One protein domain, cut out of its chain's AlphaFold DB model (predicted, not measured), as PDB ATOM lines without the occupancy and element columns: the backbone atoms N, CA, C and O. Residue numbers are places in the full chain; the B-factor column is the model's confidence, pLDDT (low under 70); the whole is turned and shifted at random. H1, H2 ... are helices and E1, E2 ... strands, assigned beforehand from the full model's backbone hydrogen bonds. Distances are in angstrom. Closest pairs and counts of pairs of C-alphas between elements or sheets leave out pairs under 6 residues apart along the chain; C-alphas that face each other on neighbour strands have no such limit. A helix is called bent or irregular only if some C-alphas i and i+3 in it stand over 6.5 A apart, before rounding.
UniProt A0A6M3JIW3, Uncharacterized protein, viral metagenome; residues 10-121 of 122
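What this domain is: This is residues 10 to 121 of the 122 residues of an uncharacterized protein of viral metagenome (UniProt A0A6M3JIW3). A strongly twisted wall of five strands has a helical hairpin, H1 and H2, at one end, while at the other end a long link leads to a helical arm, H3, that sticks out free. The printed part has 112 residues, with three named helices and five named strands in the order H1 H2 E1 E2 E3 E4 E5 H3. The sheet, order E4 E3 E2 E1 E5, is antiparallel, and the class is mixed, helices and strands. The whole is only just loose, close to extended, with a radius of gyration of the C-alphas of 19.5 A and spans of 64 by 34 by 22 A.

Where its parts are: H1, residues 10 to 20, begins at C-alpha 10 (214.465, 195.510, 433.023) and is 15.3 A long. H2 is residues 24 to 32, E1 38 to 41, E2 47 to 53 with 17.4 A, E3 59 to 63, E4 74 to 79 and E5 84 to 86. H3, residues 103 to 119, is 24.8 A long and ends at C-alpha 119 (260.711, 209.663, 412.492).

How they stand to each other: The hairpin H1 and H2 touch, closest at the C-alphas of Val 19 and Lys 27, 5.9 A, at a steep tilt of 38 degrees, opposite ways. H2 only grazes the sheet, with residues 25 to 30. E1 to E4 form a meander, each strand the antiparallel neighbour of the one before. Within hydrogen-bond range are N 48 and O 39 of E2 and E1, 2.7 A, N 62 and O 49 of E3 and E2, 2.8 A, N 76 and O 61 of E4 and E3, 2.9 A, and N 40 and O 85 of E1 and E5, 2.8 A. Every O i to N i+4 pair is within range in H1 and H2, and 11 of 13 in H3. H3 is irregular, with C-alphas 112 and 115 7.0 A apart, and has a kink of 35 degrees near residue 113.

The domain as a whole: Residues 103 to 121 stand free, and the body without them spans 47 by 29 by 20 A. The printed part has no cut, and the link from E5 to H3 is long, 16 residues. The pLDDT is under 70 at residue 121.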
ATOM      1  N   GLU A  10     215.391 194.787 433.902       96.88
ATOM      2  CA  GLU A  10     214.465 195.510 433.023       96.88
ATOM      3  C   GLU A  10     214.507 194.975 431.584       96.88
ATOM      4  O   GLU A  10     213.461 194.818 430.952       96.88
ATOM      5  N   GLN A  11     215.701 194.661 431.074       95.31
ATOM      6  CA  GLN A  11     215.882 194.089 429.738       95.31
ATOM      7  C   GLN A  11     215.342 192.659 429.660       95.31
ATOM      8  O   GLN A  11     214.653 192.328 428.695       95.31
ATOM      9  N   GLU A  12     215.599 191.836 430.681       94.81
ATOM     10  CA  GLU A  12     215.039 190.485 430.781       94.81
ATOM     11  C   GLU A  12     213.509 190.525 430.793       94.81
ATOM     12  O   GLU A  12     212.867 189.840 429.997       94.81
ATOM     13  N   LYS A  13     212.916 191.407 431.603       96.69
ATOM     14  CA  LYS A  13     211.463 191.573 431.650       96.69
ATOM     15  C   LYS A  13     210.885 192.051 430.318       96.69
ATOM     16  O   LYS A  13     209.900 191.493 429.844       96.69
ATOM     17  N   ALA A  14     211.490 193.062 429.694       96.38
ATOM     18  CA  ALA A  14     211.036 193.561 428.396       96.38
ATOM     19  C   ALA A  14     211.092 192.469 427.314       96.38
ATOM     20  O   ALA A  14     210.212 192.391 426.453       96.38
ATOM     21  N   TRP A  15     212.107 191.605 427.374       95.75
ATOM     22  CA  TRP A  15     212.218 190.441 426.506       95.75
ATOM     23  C   TRP A  15     211.110 189.420 426.763       95.75
ATOM     24  O   TRP A  15     210.439 189.003 425.818       95.75
ATOM     25  N   GLU A  16     210.878 189.036 428.016       96.62
ATOM     26  CA  GLU A  16     209.818 188.095 428.388       96.62
ATOM     27  C   GLU A  16     208.430 188.601 427.981       96.62
ATOM     28  O   GLU A  16     207.657 187.860 427.364       96.62
ATOM     29  N   ASP A  17     208.144 189.879 428.245       98.00
ATOM     30  CA  ASP A  17     206.904 190.540 427.846       98.00
ATOM     31  C   ASP A  17     206.740 190.472 426.321       98.00
ATOM     32  O   ASP A  17     205.688 190.060 425.823       98.00
ATOM     33  N   TRP A  18     207.796 190.775 425.558       96.94
ATOM     34  CA  TRP A  18     207.779 190.658 424.102       96.94
ATOM     35  C   TRP A  18     207.532 189.216 423.639       96.94
ATOM     36  O   TRP A  18     206.636 189.002 422.818       96.94
ATOM     37  N   VAL A  19     208.256 188.225 424.177       97.44
ATOM     38  CA  VAL A  19     208.112 186.798 423.826       97.44
ATOM     39  C   VAL A  19     206.698 186.300 424.136       97.44
ATOM     40  O   VAL A  19     206.118 185.550 423.345       97.44
ATOM     41  N   SER A  20     206.094 186.755 425.238       97.62
ATOM     42  CA  SER A  20     204.752 186.341 425.664       97.62
ATOM     43  C   SER A  20     203.664 186.652 424.623       97.62
ATOM     44  O   SER A  20     202.700 185.891 424.484       97.62
ATOM     45  N   THR A  21     203.861 187.707 423.825       97.94
ATOM     46  CA  THR A  21     202.932 188.144 422.769       97.94
ATOM     47  C   THR A  21     203.091 187.394 421.442       97.94
ATOM     48  O   THR A  21     202.269 187.564 420.543       97.94
ATOM     49  N   ARG A  22     204.131 186.563 421.289       97.94
ATOM     50  CA  ARG A  22     204.466 185.909 420.012       97.94
ATOM     51  C   ARG A  22     203.743 184.568 419.807       97.94
ATOM     52  O   ARG A  22     203.288 183.952 420.780       97.94
ATOM     53  N   PRO A  23     203.643 184.080 418.555       98.31
ATOM     54  CA  PRO A  23     203.174 182.725 418.269       98.31
ATOM     55  C   PRO A  23     204.008 181.650 418.976       98.31
ATOM     56  O   PRO A  23     205.176 181.871 419.301       98.31
ATOM     57  N   GLN A  24     203.424 180.462 419.175       98.19
ATOM     58  CA  GLN A  24     204.071 179.378 419.925       98.19
ATOM     59  C   GLN A  24     205.428 178.976 419.335       98.19
ATOM     60  O   GLN A  24     206.381 178.802 420.083       98.19
ATOM     61  N   ILE A  25     205.544 178.934 418.005       98.19
ATOM     62  CA  ILE A  25     206.809 178.612 417.335       98.19
ATOM     63  C   ILE A  25     207.934 179.583 417.721       98.19
ATOM     64  O   ILE A  25     209.037 179.153 418.037       98.19
ATOM     65  N   ILE A  26     207.650 180.887 417.793       98.44
ATOM     66  CA  ILE A  26     208.633 181.897 418.202       98.44
ATOM     67  C   ILE A  26     208.983 181.740 419.681       98.44
ATOM     68  O   ILE A  26     210.153 181.843 420.039       98.44
ATOM     69  N   LYS A  27     207.995 181.457 420.537       98.44
ATOM     70  CA  LYS A  27     208.218 181.190 421.968       98.44
ATOM     71  C   LYS A  27     209.149 179.998 422.175       98.44
ATOM     72  O   LYS A  27     210.088 180.089 422.961       98.44
ATOM     73  N   ASP A  28     208.916 178.916 421.438       98.25
ATOM     74  CA  ASP A  28     209.728 177.702 421.500       98.25
ATOM     75  C   ASP A  28     211.159 177.967 421.018       98.25
ATOM     76  O   ASP A  28     212.118 177.551 421.672       98.25
ATOM     77  N   LEU A  29     211.316 178.722 419.922       98.19
ATOM     78  CA  LEU A  29     212.629 179.135 419.427       98.19
ATOM     79  C   LEU A  29     213.366 180.033 420.425       98.19
ATOM     80  O   LEU A  29     214.521 179.756 420.720       98.19
ATOM     81  N   CYS A  30     212.715 181.054 420.987       97.56
ATOM     82  CA  CYS A  30     213.325 181.966 421.962       97.56
ATOM     83  C   CYS A  30     213.740 181.244 423.249       97.56
ATOM     84  O   CYS A  30     214.756 181.582 423.849       97.56
ATOM     85  N   LYS A  31     212.961 180.242 423.673       96.31
ATOM     86  CA  LYS A  31     213.285 179.410 424.836       96.31
ATOM     87  C   LYS A  31     214.495 178.516 424.574       96.31
ATOM     88  O   LYS A  31     215.302 178.314 425.475       96.31
ATOM     89  N   ARG A  32     214.589 177.943 423.370       96.75
ATOM     90  CA  ARG A  32     215.681 177.034 422.997       96.75
ATOM     91  C   ARG A  32     216.962 177.778 422.632       96.75
ATOM     92  O   ARG A  32     218.040 177.285 422.930       96.75
ATOM     93  N   PHE A  33     216.834 178.938 422.001       97.19
ATOM     94  CA  PHE A  33     217.949 179.753 421.547       97.19
ATOM     95  C   PHE A  33     217.781 181.196 422.020       97.19
ATOM     96  O   PHE A  33     217.417 182.041 421.213       97.19
ATOM     97  N   PRO A  34     218.027 181.522 423.298       95.75
ATOM     98  CA  PRO A  34     218.011 182.909 423.740       95.75
ATOM     99  C   PRO A  34     219.012 183.781 422.954       95.75
ATOM    100  O   PRO A  34     220.119 183.319 422.649       95.75
ATOM    101  N   PRO A  35     218.679 185.047 422.642       95.62
ATOM    102  CA  PRO A  35     219.492 185.877 421.749       95.62
ATOM    103  C   PRO A  35     220.780 186.412 422.394       95.62
ATOM    104  O   PRO A  35     221.658 186.899 421.691       95.62
ATOM    105  N   TYR A  36     220.903 186.321 423.719       94.38
ATOM    106  CA  TYR A  36     222.068 186.762 424.491       94.38
ATOM    107  C   TYR A  36     223.154 185.684 424.645       94.38
ATOM    108  O   TYR A  36     224.152 185.906 425.331       94.38
ATOM    109  N   ASN A  37     222.983 184.525 424.010       95.69
ATOM    110  CA  ASN A  37     223.980 183.459 423.969       95.69
ATOM    111  C   ASN A  37     224.693 183.422 422.610       95.69
ATOM    112  O   ASN A  37     224.179 183.915 421.603       95.69
ATOM    113  N   ILE A  38     225.863 182.782 422.590       97.19
ATOM    114  CA  ILE A  38     226.580 182.439 421.360       97.19
ATOM    115  C   ILE A  38     226.310 180.985 420.953       97.19
ATOM    116  O   ILE A  38     226.168 180.095 421.796       97.19
ATOM    117  N   TYR A  39     226.256 180.750 419.645       97.88
ATOM    118  CA  TYR A  39     226.019 179.435 419.054       97.88
ATOM    119  C   TYR A  39     227.061 179.136 417.989       97.88
ATOM    120  O   TYR A  39     227.742 180.035 417.504       97.88
ATOM    121  N   ARG A  40     227.157 177.880 417.570       97.69
ATOM    122  CA  ARG A  40     227.974 177.447 416.443       97.69
ATOM    123  C   ARG A  40     227.087 176.855 415.361       97.69
ATOM    124  O   ARG A  40     226.144 176.122 415.646       97.69
ATOM    125  N   LEU A  41     227.391 177.187 414.111       97.38
ATOM    126  CA  LEU A  41     226.808 176.529 412.949       97.38
ATOM    127  C   LEU A  41     227.533 175.211 412.676       97.38
ATOM    128  O   LEU A  41     228.728 175.212 412.386       97.38
ATOM    129  N   ASN A  42     226.805 174.097 412.683       94.81
ATOM    130  CA  ASN A  42     227.391 172.754 412.554       94.81
ATOM    131  C   ASN A  42     228.069 172.514 411.194       94.81
ATOM    132  O   ASN A  42     228.997 171.721 411.079       94.81
ATOM    133  N   ASN A  43     227.592 173.181 410.142       90.75
ATOM    134  CA  ASN A  43     228.066 172.980 408.772       90.75
ATOM    135  C   ASN A  43     229.321 173.793 408.422       90.75
ATOM    136  O   ASN A  43     230.101 173.352 407.582       90.75
ATOM    137  N   SER A  44     229.507 174.973 409.016       93.75
ATOM    138  CA  SER A  44     230.651 175.853 408.741       93.75
ATOM    139  C   SER A  44     231.625 175.965 409.912       93.75
ATOM    140  O   SER A  44     232.759 176.388 409.718       93.75
ATOM    141  N   GLY A  45     231.193 175.628 411.128       95.44
ATOM    142  CA  GLY A  45     231.943 175.853 412.361       95.44
ATOM    143  C   GLY A  45     231.943 177.308 412.836       95.44
ATOM    144  O   GLY A  45     232.556 177.601 413.861       95.44
ATOM    145  N   HIS A  46     231.263 178.217 412.127       97.31
ATOM    146  CA  HIS A  46     231.227 179.632 412.489       97.31
ATOM    147  C   HIS A  46     230.467 179.832 413.798       97.31
ATOM    148  O   HIS A  46     229.375 179.285 413.974       97.31
ATOM    149  N   LYS A  47     231.022 180.662 414.679       97.88
ATOM    150  CA  LYS A  47     230.341 181.139 415.880       97.88
ATOM    151  C   LYS A  47     229.406 182.286 415.507       97.88
ATOM    152  O   LYS A  47     229.790 183.192 414.770       97.88
ATOM    153  N   VAL A  48     228.167 182.248 415.967       98.06
ATOM    154  CA  VAL A  48     227.100 183.143 415.524       98.06
ATOM    155  C   VAL A  48     226.243 183.617 416.685       98.06
ATOM    156  O   VAL A  48     226.102 182.935 417.699       98.06
ATOM    157  N   THR A  49     225.624 184.778 416.499       97.94
ATOM    158  CA  THR A  49     224.597 185.308 417.402       97.94
ATOM    159  C   THR A  49     223.249 185.313 416.699       97.94
ATOM    160  O   THR A  49     223.172 185.350 415.466       97.94
ATOM    161  N   ILE A  50     222.165 185.252 417.468       98.00
ATOM    162  CA  ILE A  50     220.818 185.256 416.896       98.00
ATOM    163  C   ILE A  50     220.440 186.688 416.517       98.00
ATOM    164  O   ILE A  50     220.464 187.583 417.358       98.00
ATOM    165  N   TYR A  51     220.070 186.901 415.256       98.00
ATOM    166  CA  TYR A  51     219.561 188.188 414.784       98.00
ATOM    167  C   TYR A  51     218.036 188.259 414.878       98.00
ATOM    168  O   TYR A  51     217.482 189.237 415.376       98.00
ATOM    169  N   SER A  52     217.345 187.222 414.398       98.06
ATOM    170  CA  SER A  52     215.883 187.171 414.415       98.06
ATOM    171  C   SER A  52     215.342 185.744 414.354       98.06
ATOM    172  O   SER A  52     216.031 184.806 413.946       98.06
ATOM    173  N   TYR A  53     214.073 185.604 414.734       98.44
ATOM    174  CA  TYR A  53     213.297 184.369 414.660       98.44
ATOM    175  C   TYR A  53     212.177 184.551 413.641       98.44
ATOM    176  O   TYR A  53     211.532 185.601 413.616       98.44
ATOM    177  N   SER A  54     211.934 183.530 412.828       98.00
ATOM    178  CA  SER A  54     210.894 183.528 411.806       98.00
ATOM    179  C   SER A  54     209.762 182.573 412.181       98.00
ATOM    180  O   SER A  54     209.977 181.523 412.788       98.00
ATOM    181  N   GLU A  55     208.527 182.935 411.825       98.00
ATOM    182  CA  GLU A  55     207.329 182.139 412.135       98.00
ATOM    183  C   GLU A  55     207.263 180.819 411.350       98.00
ATOM    184  O   GLU A  55     206.504 179.925 411.712       98.00
ATOM    185  N   ASP A  56     208.099 180.658 410.321       97.62
ATOM    186  CA  ASP A  56     208.295 179.388 409.609       97.62
ATOM    187  C   ASP A  56     209.213 178.397 410.353       97.62
ATOM    188  O   ASP A  56     209.481 177.303 409.857       97.62
ATOM    189  N   GLY A  57     209.688 178.762 411.549       97.88
ATOM    190  CA  GLY A  57     210.556 177.929 412.378       97.88
ATOM    191  C   GLY A  57     212.049 178.087 412.085       97.88
ATOM    192  O   GLY A  57     212.857 177.386 412.696       97.88
ATOM    193  N   THR A  58     212.433 178.987 411.176       98.44
ATOM    194  CA  THR A  58     213.838 179.294 410.891       98.44
ATOM    195  C   THR A  58     214.361 180.465 411.722       98.44
ATOM    196  O   THR A  58     213.616 181.231 412.337       98.44
ATOM    197  N   ILE A  59     215.684 180.595 411.756       98.56
ATOM    198  CA  ILE A  59     216.422 181.626 412.480       98.56
ATOM    199  C   ILE A  59     217.305 182.381 411.480       98.56
ATOM    200  O   ILE A  59     217.876 181.788 410.562       98.56
ATOM    201  N   THR A  60     217.434 183.693 411.661       98.62
ATOM    202  CA  THR A  60     218.502 184.472 411.022       98.62
ATOM    203  C   THR A  60     219.617 184.690 412.029       98.62
ATOM    204  O   THR A  60     219.356 185.094 413.164       98.62
ATOM    205  N   VAL A  61     220.858 184.441 411.622       98.50
ATOM    206  CA  VAL A  61     222.036 184.576 412.488       98.50
ATOM    207  C   VAL A  61     223.000 185.625 411.948       98.50
ATOM    208  O   VAL A  61     223.094 185.813 410.734       98.50
ATOM    209  N   ASN A  62     223.738 186.281 412.842       98.31
ATOM    210  CA  ASN A  62     224.861 187.133 412.475       98.31
ATOM    211  C   ASN A  62     226.148 186.313 412.464       98.31
ATOM    212  O   ASN A  62     226.468 185.625 413.434       98.31
ATOM    213  N   VAL A  63     226.914 186.448 411.389       97.81
ATOM    214  CA  VAL A  63     228.300 186.003 411.317       97.81
ATOM    215  C   VAL A  63     229.173 187.251 411.260       97.81
ATOM    216  O   VAL A  63     229.205 187.921 410.226       97.81
ATOM    217  N   SER A  64     229.860 187.559 412.356       96.94
ATOM    218  CA  SER A  64     230.686 188.763 412.496       96.94
ATOM    219  C   SER A  64     232.150 188.440 412.769       96.94
ATOM    220  O   SER A  64     232.486 187.355 413.262       96.94
ATOM    221  N   GLY A  65     233.009 189.420 412.480       95.81
ATOM    222  CA  GLY A  65     234.422 189.417 412.853       95.81
ATOM    223  C   GLY A  65     234.672 189.401 414.361       95.81
ATOM    224  O   GLY A  65     235.760 189.052 414.795       95.81
ATOM    225  N   GLU A  66     233.673 189.739 415.179       95.38
ATOM    226  CA  GLU A  66     233.792 189.720 416.644       95.38
ATOM    227  C   GLU A  66     234.058 188.309 417.190       95.38
ATOM    228  O   GLU A  66     234.751 188.148 418.191       95.38
ATOM    229  N   TYR A  67     233.544 187.283 416.504       96.56
ATOM    230  CA  TYR A  67     233.649 185.890 416.946       96.56
ATOM    231  C   TYR A  67     234.311 184.956 415.930       96.56
ATOM    232  O   TYR A  67     234.428 183.757 416.182       96.56
ATOM    233  N   ASN A  68     234.700 185.474 414.764       96.25
ATOM    234  CA  ASN A  68     235.239 184.690 413.655       96.25
ATOM    235  C   ASN A  68     236.292 185.493 412.890       96.25
ATOM    236  O   ASN A  68     236.256 186.718 412.899       96.25
ATOM    237  N   ALA A  69     237.145 184.813 412.128       93.88
ATOM    238  CA  ALA A  69     237.878 185.428 411.026       93.88
ATOM    239  C   ALA A  69     237.016 185.387 409.755       93.88
ATOM    240  O   ALA A  69     236.744 184.315 409.209       93.88
ATOM    241  N   VAL A  70     236.539 186.540 409.288       93.06
ATOM    242  CA  VAL A  70     235.688 186.644 408.090       93.06
ATOM    243  C   VAL A  70     236.115 187.818 407.219       93.06
ATOM    244  O   VAL A  70     236.802 188.717 407.677       93.06
ATOM    245  N   MET A  71     235.703 187.843 405.951       90.38
ATOM    246  CA  MET A  71     235.976 189.013 405.103       90.38
ATOM    247  C   MET A  71     235.079 190.203 405.448       90.38
ATOM    248  O   MET A  71     235.501 191.354 405.402       90.38
ATOM    249  N   PHE A  72     233.817 189.920 405.767       91.31
ATOM    250  CA  PHE A  72     232.825 190.913 406.147       91.31
ATOM    251  C   PHE A  72     231.723 190.278 406.996       91.31
ATOM    252  O   PHE A  72     231.424 189.074 406.897       91.31
ATOM    253  N   ASP A  73     231.103 191.128 407.802       95.62
ATOM    254  CA  ASP A  73     229.976 190.778 408.649       95.62
ATOM    255  C   ASP A  73     228.718 190.614 407.801       95.62
ATOM    256  O   ASP A  73     228.462 191.380 406.871       95.62
ATOM    257  N   ARG A  74     227.925 189.587 408.102       96.88
ATOM    258  CA  ARG A  74     226.743 189.249 407.305       96.88
ATOM    259  C   ARG A  74     225.673 188.559 408.125       96.88
ATOM    260  O   ARG A  74     225.962 187.886 409.113       96.88
ATOM    261  N   GLN A  75     224.445 188.676 407.646       98.31
ATOM    262  CA  GLN A  75     223.311 187.912 408.142       98.31
ATOM    263  C   GLN A  75     223.052 186.725 407.229       98.31
ATOM    264  O   GLN A  75     223.076 186.854 406.004       98.31
ATOM    265  N   VAL A  76     222.794 185.571 407.832       97.50
ATOM    266  CA  VAL A  76     222.428 184.353 407.111       97.50
ATOM    267  C   VAL A  76     221.031 183.950 407.553       97.50
ATOM    268  O   VAL A  76     220.804 183.672 408.729       97.50
ATOM    269  N   PHE A  77     220.093 183.969 406.609       97.62
ATOM    270  CA  PHE A  77     218.680 183.666 406.833       97.62
ATOM    271  C   PHE A  77     218.376 182.183 406.587       97.62
ATOM    272  O   PHE A  77     219.133 181.483 405.912       97.62
ATOM    273  N   GLY A  78     217.241 181.709 407.106       97.56
ATOM    274  CA  GLY A  78     216.758 180.350 406.852       97.56
ATOM    275  C   GLY A  78     217.534 179.254 407.591       97.56
ATOM    276  O   GLY A  78     217.480 178.089 407.191       97.56
ATOM    277  N   ILE A  79     218.267 179.599 408.657       98.31
ATOM    278  CA  ILE A  79     218.978 178.616 409.475       98.31
ATOM    279  C   ILE A  79     217.959 177.776 410.230       98.31
ATOM    280  O   ILE A  79     217.094 178.296 410.934       98.31
ATOM    281  N   ARG A  80     218.070 176.458 410.089       97.75
ATOM    282  CA  ARG A  80     217.226 175.531 410.834       97.75
ATOM    283  C   ARG A  80     217.771 175.307 412.251       97.75
ATOM    284  O   ARG A  80     218.989 175.184 412.391       97.75
ATOM    285  N   PRO A  81     216.907 175.192 413.273       97.19
ATOM    286  CA  PRO A  81     217.292 174.916 414.659       97.19
ATOM    287  C   PRO A  81     218.282 173.762 414.858       97.19
ATOM    288  O   PRO A  81     219.134 173.823 415.734       97.19
ATOM    289  N   GLU A  82     218.174 172.692 414.073       97.31
ATOM    290  CA  GLU A  82     219.060 171.524 414.143       97.31
ATOM    291  C   GLU A  82     220.499 171.787 413.672       97.31
ATOM    292  O   GLU A  82     221.388 170.988 413.958       97.31
ATOM    293  N   ASN A  83     220.740 172.902 412.979       97.69
ATOM    294  CA  ASN A  83     222.067 173.296 412.505       97.69
ATOM    295  C   ASN A  83     222.813 174.203 413.494       97.69
ATOM    296  O   ASN A  83     223.917 174.645 413.173       97.69
ATOM    297  N   LEU A  84     222.203 174.510 414.641       97.31
ATOM    298  CA  LEU A  84     222.781 175.332 415.694       97.31
ATOM    299  C   LEU A  84     223.038 174.493 416.940       97.31
ATOM    300  O   LEU A  84     222.157 173.774 417.421       97.31
ATOM    301  N   GLU A  85     224.229 174.655 417.492       96.31
ATOM    302  CA  GLU A  85     224.622 174.109 418.786       96.31
ATOM    303  C   GLU A  85     225.157 175.217 419.694       96.31
ATOM    304  O   GLU A  85     225.656 176.240 419.228       96.31
ATOM    305  N   GLU A  86     225.026 175.044 421.007       94.19
ATOM    306  CA  GLU A  86     225.651 175.955 421.966       94.19
ATOM    307  C   GLU A  86     227.175 175.826 421.897       94.19
ATOM    308  O   GLU A  86     227.712 174.731 421.717       94.19
ATOM    309  N   CYS A  87     227.887 176.937 422.072       95.25
ATOM    310  CA  CYS A  87     229.341 176.908 422.154       95.25
ATOM    311  C   CYS A  87     229.885 177.953 423.129       95.25
ATOM    312  O   CYS A  87     229.146 178.776 423.667       95.25
ATOM    313  N   ASP A  88     231.198 177.911 423.342       95.56
ATOM    314  CA  ASP A  88     231.921 178.926 424.100       95.56
ATOM    315  C   ASP A  88     232.317 180.120 423.213       95.56
ATOM    316  O   ASP A  88     232.327 180.028 421.976       95.56
ATOM    317  N   LEU A  89     232.652 181.244 423.856       94.94
ATOM    318  CA  LEU A  89     233.296 182.381 423.192       94.94
ATOM    319  C   LEU A  89     234.634 181.948 422.567       94.94
ATOM    320  O   LEU A  89     235.229 180.969 423.027       94.94
ATOM    321  N   PRO A  90     235.126 182.661 421.536       93.62
ATOM    322  CA  PRO A  90     236.456 182.411 421.002       93.62
ATOM    323  C   PRO A  90     237.530 182.448 422.096       93.62
ATOM    324  O   PRO A  90     237.530 183.343 422.944       93.62
ATOM    325  N   GLY A  91     238.449 181.484 422.054       91.81
ATOM    326  CA  GLY A  91     239.657 181.506 422.875       91.81
ATOM    327  C   GLY A  91     240.586 182.668 422.509       91.81
ATOM    328  O   GLY A  91     240.484 183.261 421.437       91.81
ATOM    329  N   THR A  92     241.537 182.988 423.388       89.75
ATOM    330  CA  THR A  92     242.548 184.040 423.144       89.75
ATOM    331  C   THR A  92     243.508 183.712 421.997       89.75
ATOM    332  O   THR A  92     244.229 184.584 421.526       89.75
ATOM    333  N   ASP A  93     243.568 182.443 421.605       90.81
ATOM    334  CA  ASP A  93     244.379 181.881 420.527       90.81
ATOM    335  C   ASP A  93     243.629 181.790 419.189       90.81
ATOM    336  O   ASP A  93     244.246 181.525 418.155       90.81
ATOM    337  N   GLU A  94     242.317 182.028 419.183       91.94
ATOM    338  CA  GLU A  94     241.522 182.016 417.962       91.94
ATOM    339  C   GLU A  94     241.673 183.328 417.187       91.94
ATOM    340  O   GLU A  94     241.600 184.427 417.740       91.94
ATOM    341  N   VAL A  95     241.844 183.219 415.868       89.44
ATOM    342  CA  VAL A  95     241.883 184.393 414.993       89.44
ATOM    343  C   VAL A  95     240.463 184.925 414.822       89.44
ATOM    344  O   VAL A  95     239.589 184.241 414.284       89.44
ATOM    345  N   ILE A  96     240.256 186.166 415.251       94.06
ATOM    346  CA  ILE A  96     239.004 186.904 415.088       94.06
ATOM    347  C   ILE A  96     239.269 188.223 414.365       94.06
ATOM    348  O   ILE A  96     240.337 188.823 414.503       94.06
ATOM    349  N   GLY A  97     238.300 188.668 413.577       91.50
ATOM    350  CA  GLY A  97     238.325 189.952 412.896       91.50
ATOM    351  C   GLY A  97     237.726 189.896 411.497       91.50
ATOM    352  O   GLY A  97     237.578 188.832 410.888       91.50
ATOM    353  N   SER A  98     237.399 191.082 410.985       90.06
ATOM    354  CA  SER A  98     236.929 191.265 409.613       90.06
ATOM    355  C   SER A  98     238.070 191.805 408.752       90.06
ATOM    356  O   SER A  98     238.455 192.967 408.892       90.06
ATOM    357  N   PHE A  99     238.639 190.956 407.892       81.88
ATOM    358  CA  PHE A  99     239.836 191.257 407.100       81.88
ATOM    359  C   PHE A  99     239.514 191.279 405.601       81.88
ATOM    360  O   PHE A  99     239.082 190.282 405.032       81.88
ATOM    361  N   LEU A 100     239.765 192.412 404.941       72.69
ATOM    362  CA  LEU A 100     239.673 192.551 403.477       72.69
ATOM    363  C   LEU A 100     241.012 192.298 402.765       72.69
ATOM    364  O   LEU A 100     241.082 192.359 401.539       72.69
ATOM    365  N   THR A 101     242.069 192.046 403.533       71.69
ATOM    366  CA  THR A 101     243.451 191.969 403.059       71.69
ATOM    367  C   THR A 101     244.162 190.822 403.759       71.69
ATOM    368  O   THR A 101     243.953 190.606 404.953       71.69
ATOM    369  N   GLU A 102     245.019 190.116 403.025       73.81
ATOM    370  CA  GLU A 102     245.840 189.036 403.574       73.81
ATOM    371  C   GLU A 102     246.805 189.575 404.642       73.81
ATOM    372  O   GLU A 102     247.332 190.687 404.528       73.81
ATOM    373  N   GLU A 103     247.084 188.775 405.673       74.00
ATOM    374  CA  GLU A 103     247.965 189.165 406.784       74.00
ATOM    375  C   GLU A 103     249.362 189.590 406.296       74.00
ATOM    376  O   GLU A 103     249.973 190.520 406.829       74.00
ATOM    377  N   GLU A 104     249.866 188.939 405.245       78.06
ATOM    378  CA  GLU A 104     251.150 189.283 404.630       78.06
ATOM    379  C   GLU A 104     251.166 190.699 404.055       78.06
ATOM    380  O   GLU A 104     252.169 191.404 404.175       78.06
ATOM    381  N   ASP A 105     250.066 191.139 403.452       79.56
ATOM    382  CA  ASP A 105     249.984 192.466 402.849       79.56
ATOM    383  C   ASP A 105     249.822 193.548 403.919       79.56
ATOM    384  O   ASP A 105     250.417 194.623 403.808       79.56
ATOM    385  N   VAL A 106     249.136 193.226 405.023       78.69
ATOM    386  CA  VAL A 106     249.119 194.064 406.230       78.69
ATOM    387  C   VAL A 106     250.533 194.217 406.802       78.69
ATOM    388  O   VAL A 106     250.970 195.338 407.068       78.69
ATOM    389  N   LYS A 107     251.290 193.119 406.941       84.81
ATOM    390  CA  LYS A 107     252.680 193.140 407.431       84.81
ATOM    391  C   LYS A 107     253.593 193.985 406.541       84.81
ATOM    392  O   LYS A 107     254.290 194.859 407.056       84.81
ATOM    393  N   LYS A 108     253.537 193.796 405.216       85.81
ATOM    394  CA  LYS A 108     254.307 194.602 404.250       85.81
ATOM    395  C   LYS A 108     253.999 196.092 404.384       85.81
ATOM    396  O   LYS A 108     254.917 196.909 404.367       85.81
ATOM    397  N   PHE A 109     252.724 196.453 404.531       85.25
ATOM    398  CA  PHE A 109     252.327 197.848 404.714       85.25
ATOM    399  C   PHE A 109     252.853 198.428 406.034       85.25
ATOM    400  O   PHE A 109     253.409 199.526 406.045       85.25
ATOM    401  N   ILE A 110     252.742 197.682 407.140       86.75
ATOM    402  CA  ILE A 110     253.284 198.106 408.439       86.75
ATOM    403  C   ILE A 110     254.792 198.353 408.336       86.75
ATOM    404  O   ILE A 110     255.262 199.399 408.783       86.75
ATOM    405  N   ASP A 111     255.550 197.431 407.744       91.75
ATOM    406  CA  ASP A 111     257.003 197.574 407.610       91.75
ATOM    407  C   ASP A 111     257.392 198.750 406.701       91.75
ATOM    408  O   ASP A 111     258.389 199.424 406.964       91.75
ATOM    409  N   MET A 112     256.578 199.055 405.687       88.94
ATOM    410  CA  MET A 112     256.764 200.217 404.815       88.94
ATOM    411  C   MET A 112     256.554 201.551 405.550       88.94
ATOM    412  O   MET A 112     257.304 202.497 405.323       88.94
ATOM    413  N   VAL A 113     255.549 201.641 406.427       88.75
ATOM    414  CA  VAL A 113     255.124 202.905 407.066       88.75
ATOM    415  C   VAL A 113     255.775 203.132 408.439       88.75
ATOM    416  O   VAL A 113     255.923 204.271 408.887       88.75
ATOM    417  N   ARG A 114     256.218 202.072 409.125       89.38
ATOM    418  CA  ARG A 114     256.850 202.158 410.455       89.38
ATOM    419  C   ARG A 114     258.025 203.154 410.519       89.38
ATOM    420  O   ARG A 114     258.074 203.896 411.502       89.38
ATOM    421  N   PRO A 115     258.943 203.235 409.533       90.12
ATOM    422  CA  PRO A 115     260.061 204.177 409.591       90.12
ATOM    423  C   PRO A 115     259.624 205.648 409.643       90.12
ATOM    424  O   PRO A 115     260.174 206.406 410.436       90.12
ATOM    425  N   SER A 116     258.620 206.050 408.854       85.31
ATOM    426  CA  SER A 116     258.149 207.443 408.822       85.31
ATOM    427  C   SER A 116     257.402 207.824 410.100       85.31
ATOM    428  O   SER A 116     257.660 208.876 410.669       85.31
ATOM    429  N   VAL A 117     256.558 206.930 410.625       85.62
ATOM    430  CA  VAL A 117     255.826 207.163 411.886       85.62
ATOM    431  C   VAL A 117     256.768 207.305 413.087       85.62
ATOM    432  O   VAL A 117     256.480 208.057 414.016       85.62
ATOM    433  N   LEU A 118     257.887 206.573 413.098       86.62
ATOM    434  CA  LEU A 118     258.904 206.699 414.147       86.62
ATOM    435  C   LEU A 118     259.754 207.965 413.989       86.62
ATOM    436  O   LEU A 118     260.181 208.521 414.997       86.62
ATOM    437  N   ALA A 119     259.991 208.421 412.756       80.94
ATOM    438  CA  ALA A 119     260.711 209.663 412.492       80.94
ATOM    439  C   ALA A 119     259.915 210.899 412.943       80.94
ATOM    440  O   ALA A 119     260.493 211.774 413.573       80.94
ATOM    441  N   ASP A 120     258.596 210.921 412.721       78.62
ATOM    442  CA  ASP A 120     257.704 212.026 413.124       78.62
ATOM    443  C   ASP A 120     257.463 212.117 414.647       78.62
ATOM    444  O   ASP A 120     256.819 213.049 415.130       78.62
ATOM    445  N   ARG A 121     257.938 211.131 415.421       69.75
ATOM    446  CA  ARG A 121     257.821 211.086 416.890       69.75
ATOM    447  C   ARG A 121     259.036 211.649 417.637       69.75
ATOM    448  O   ARG A 121     258.962 211.733 418.864       69.75
TER     449      ARG A 121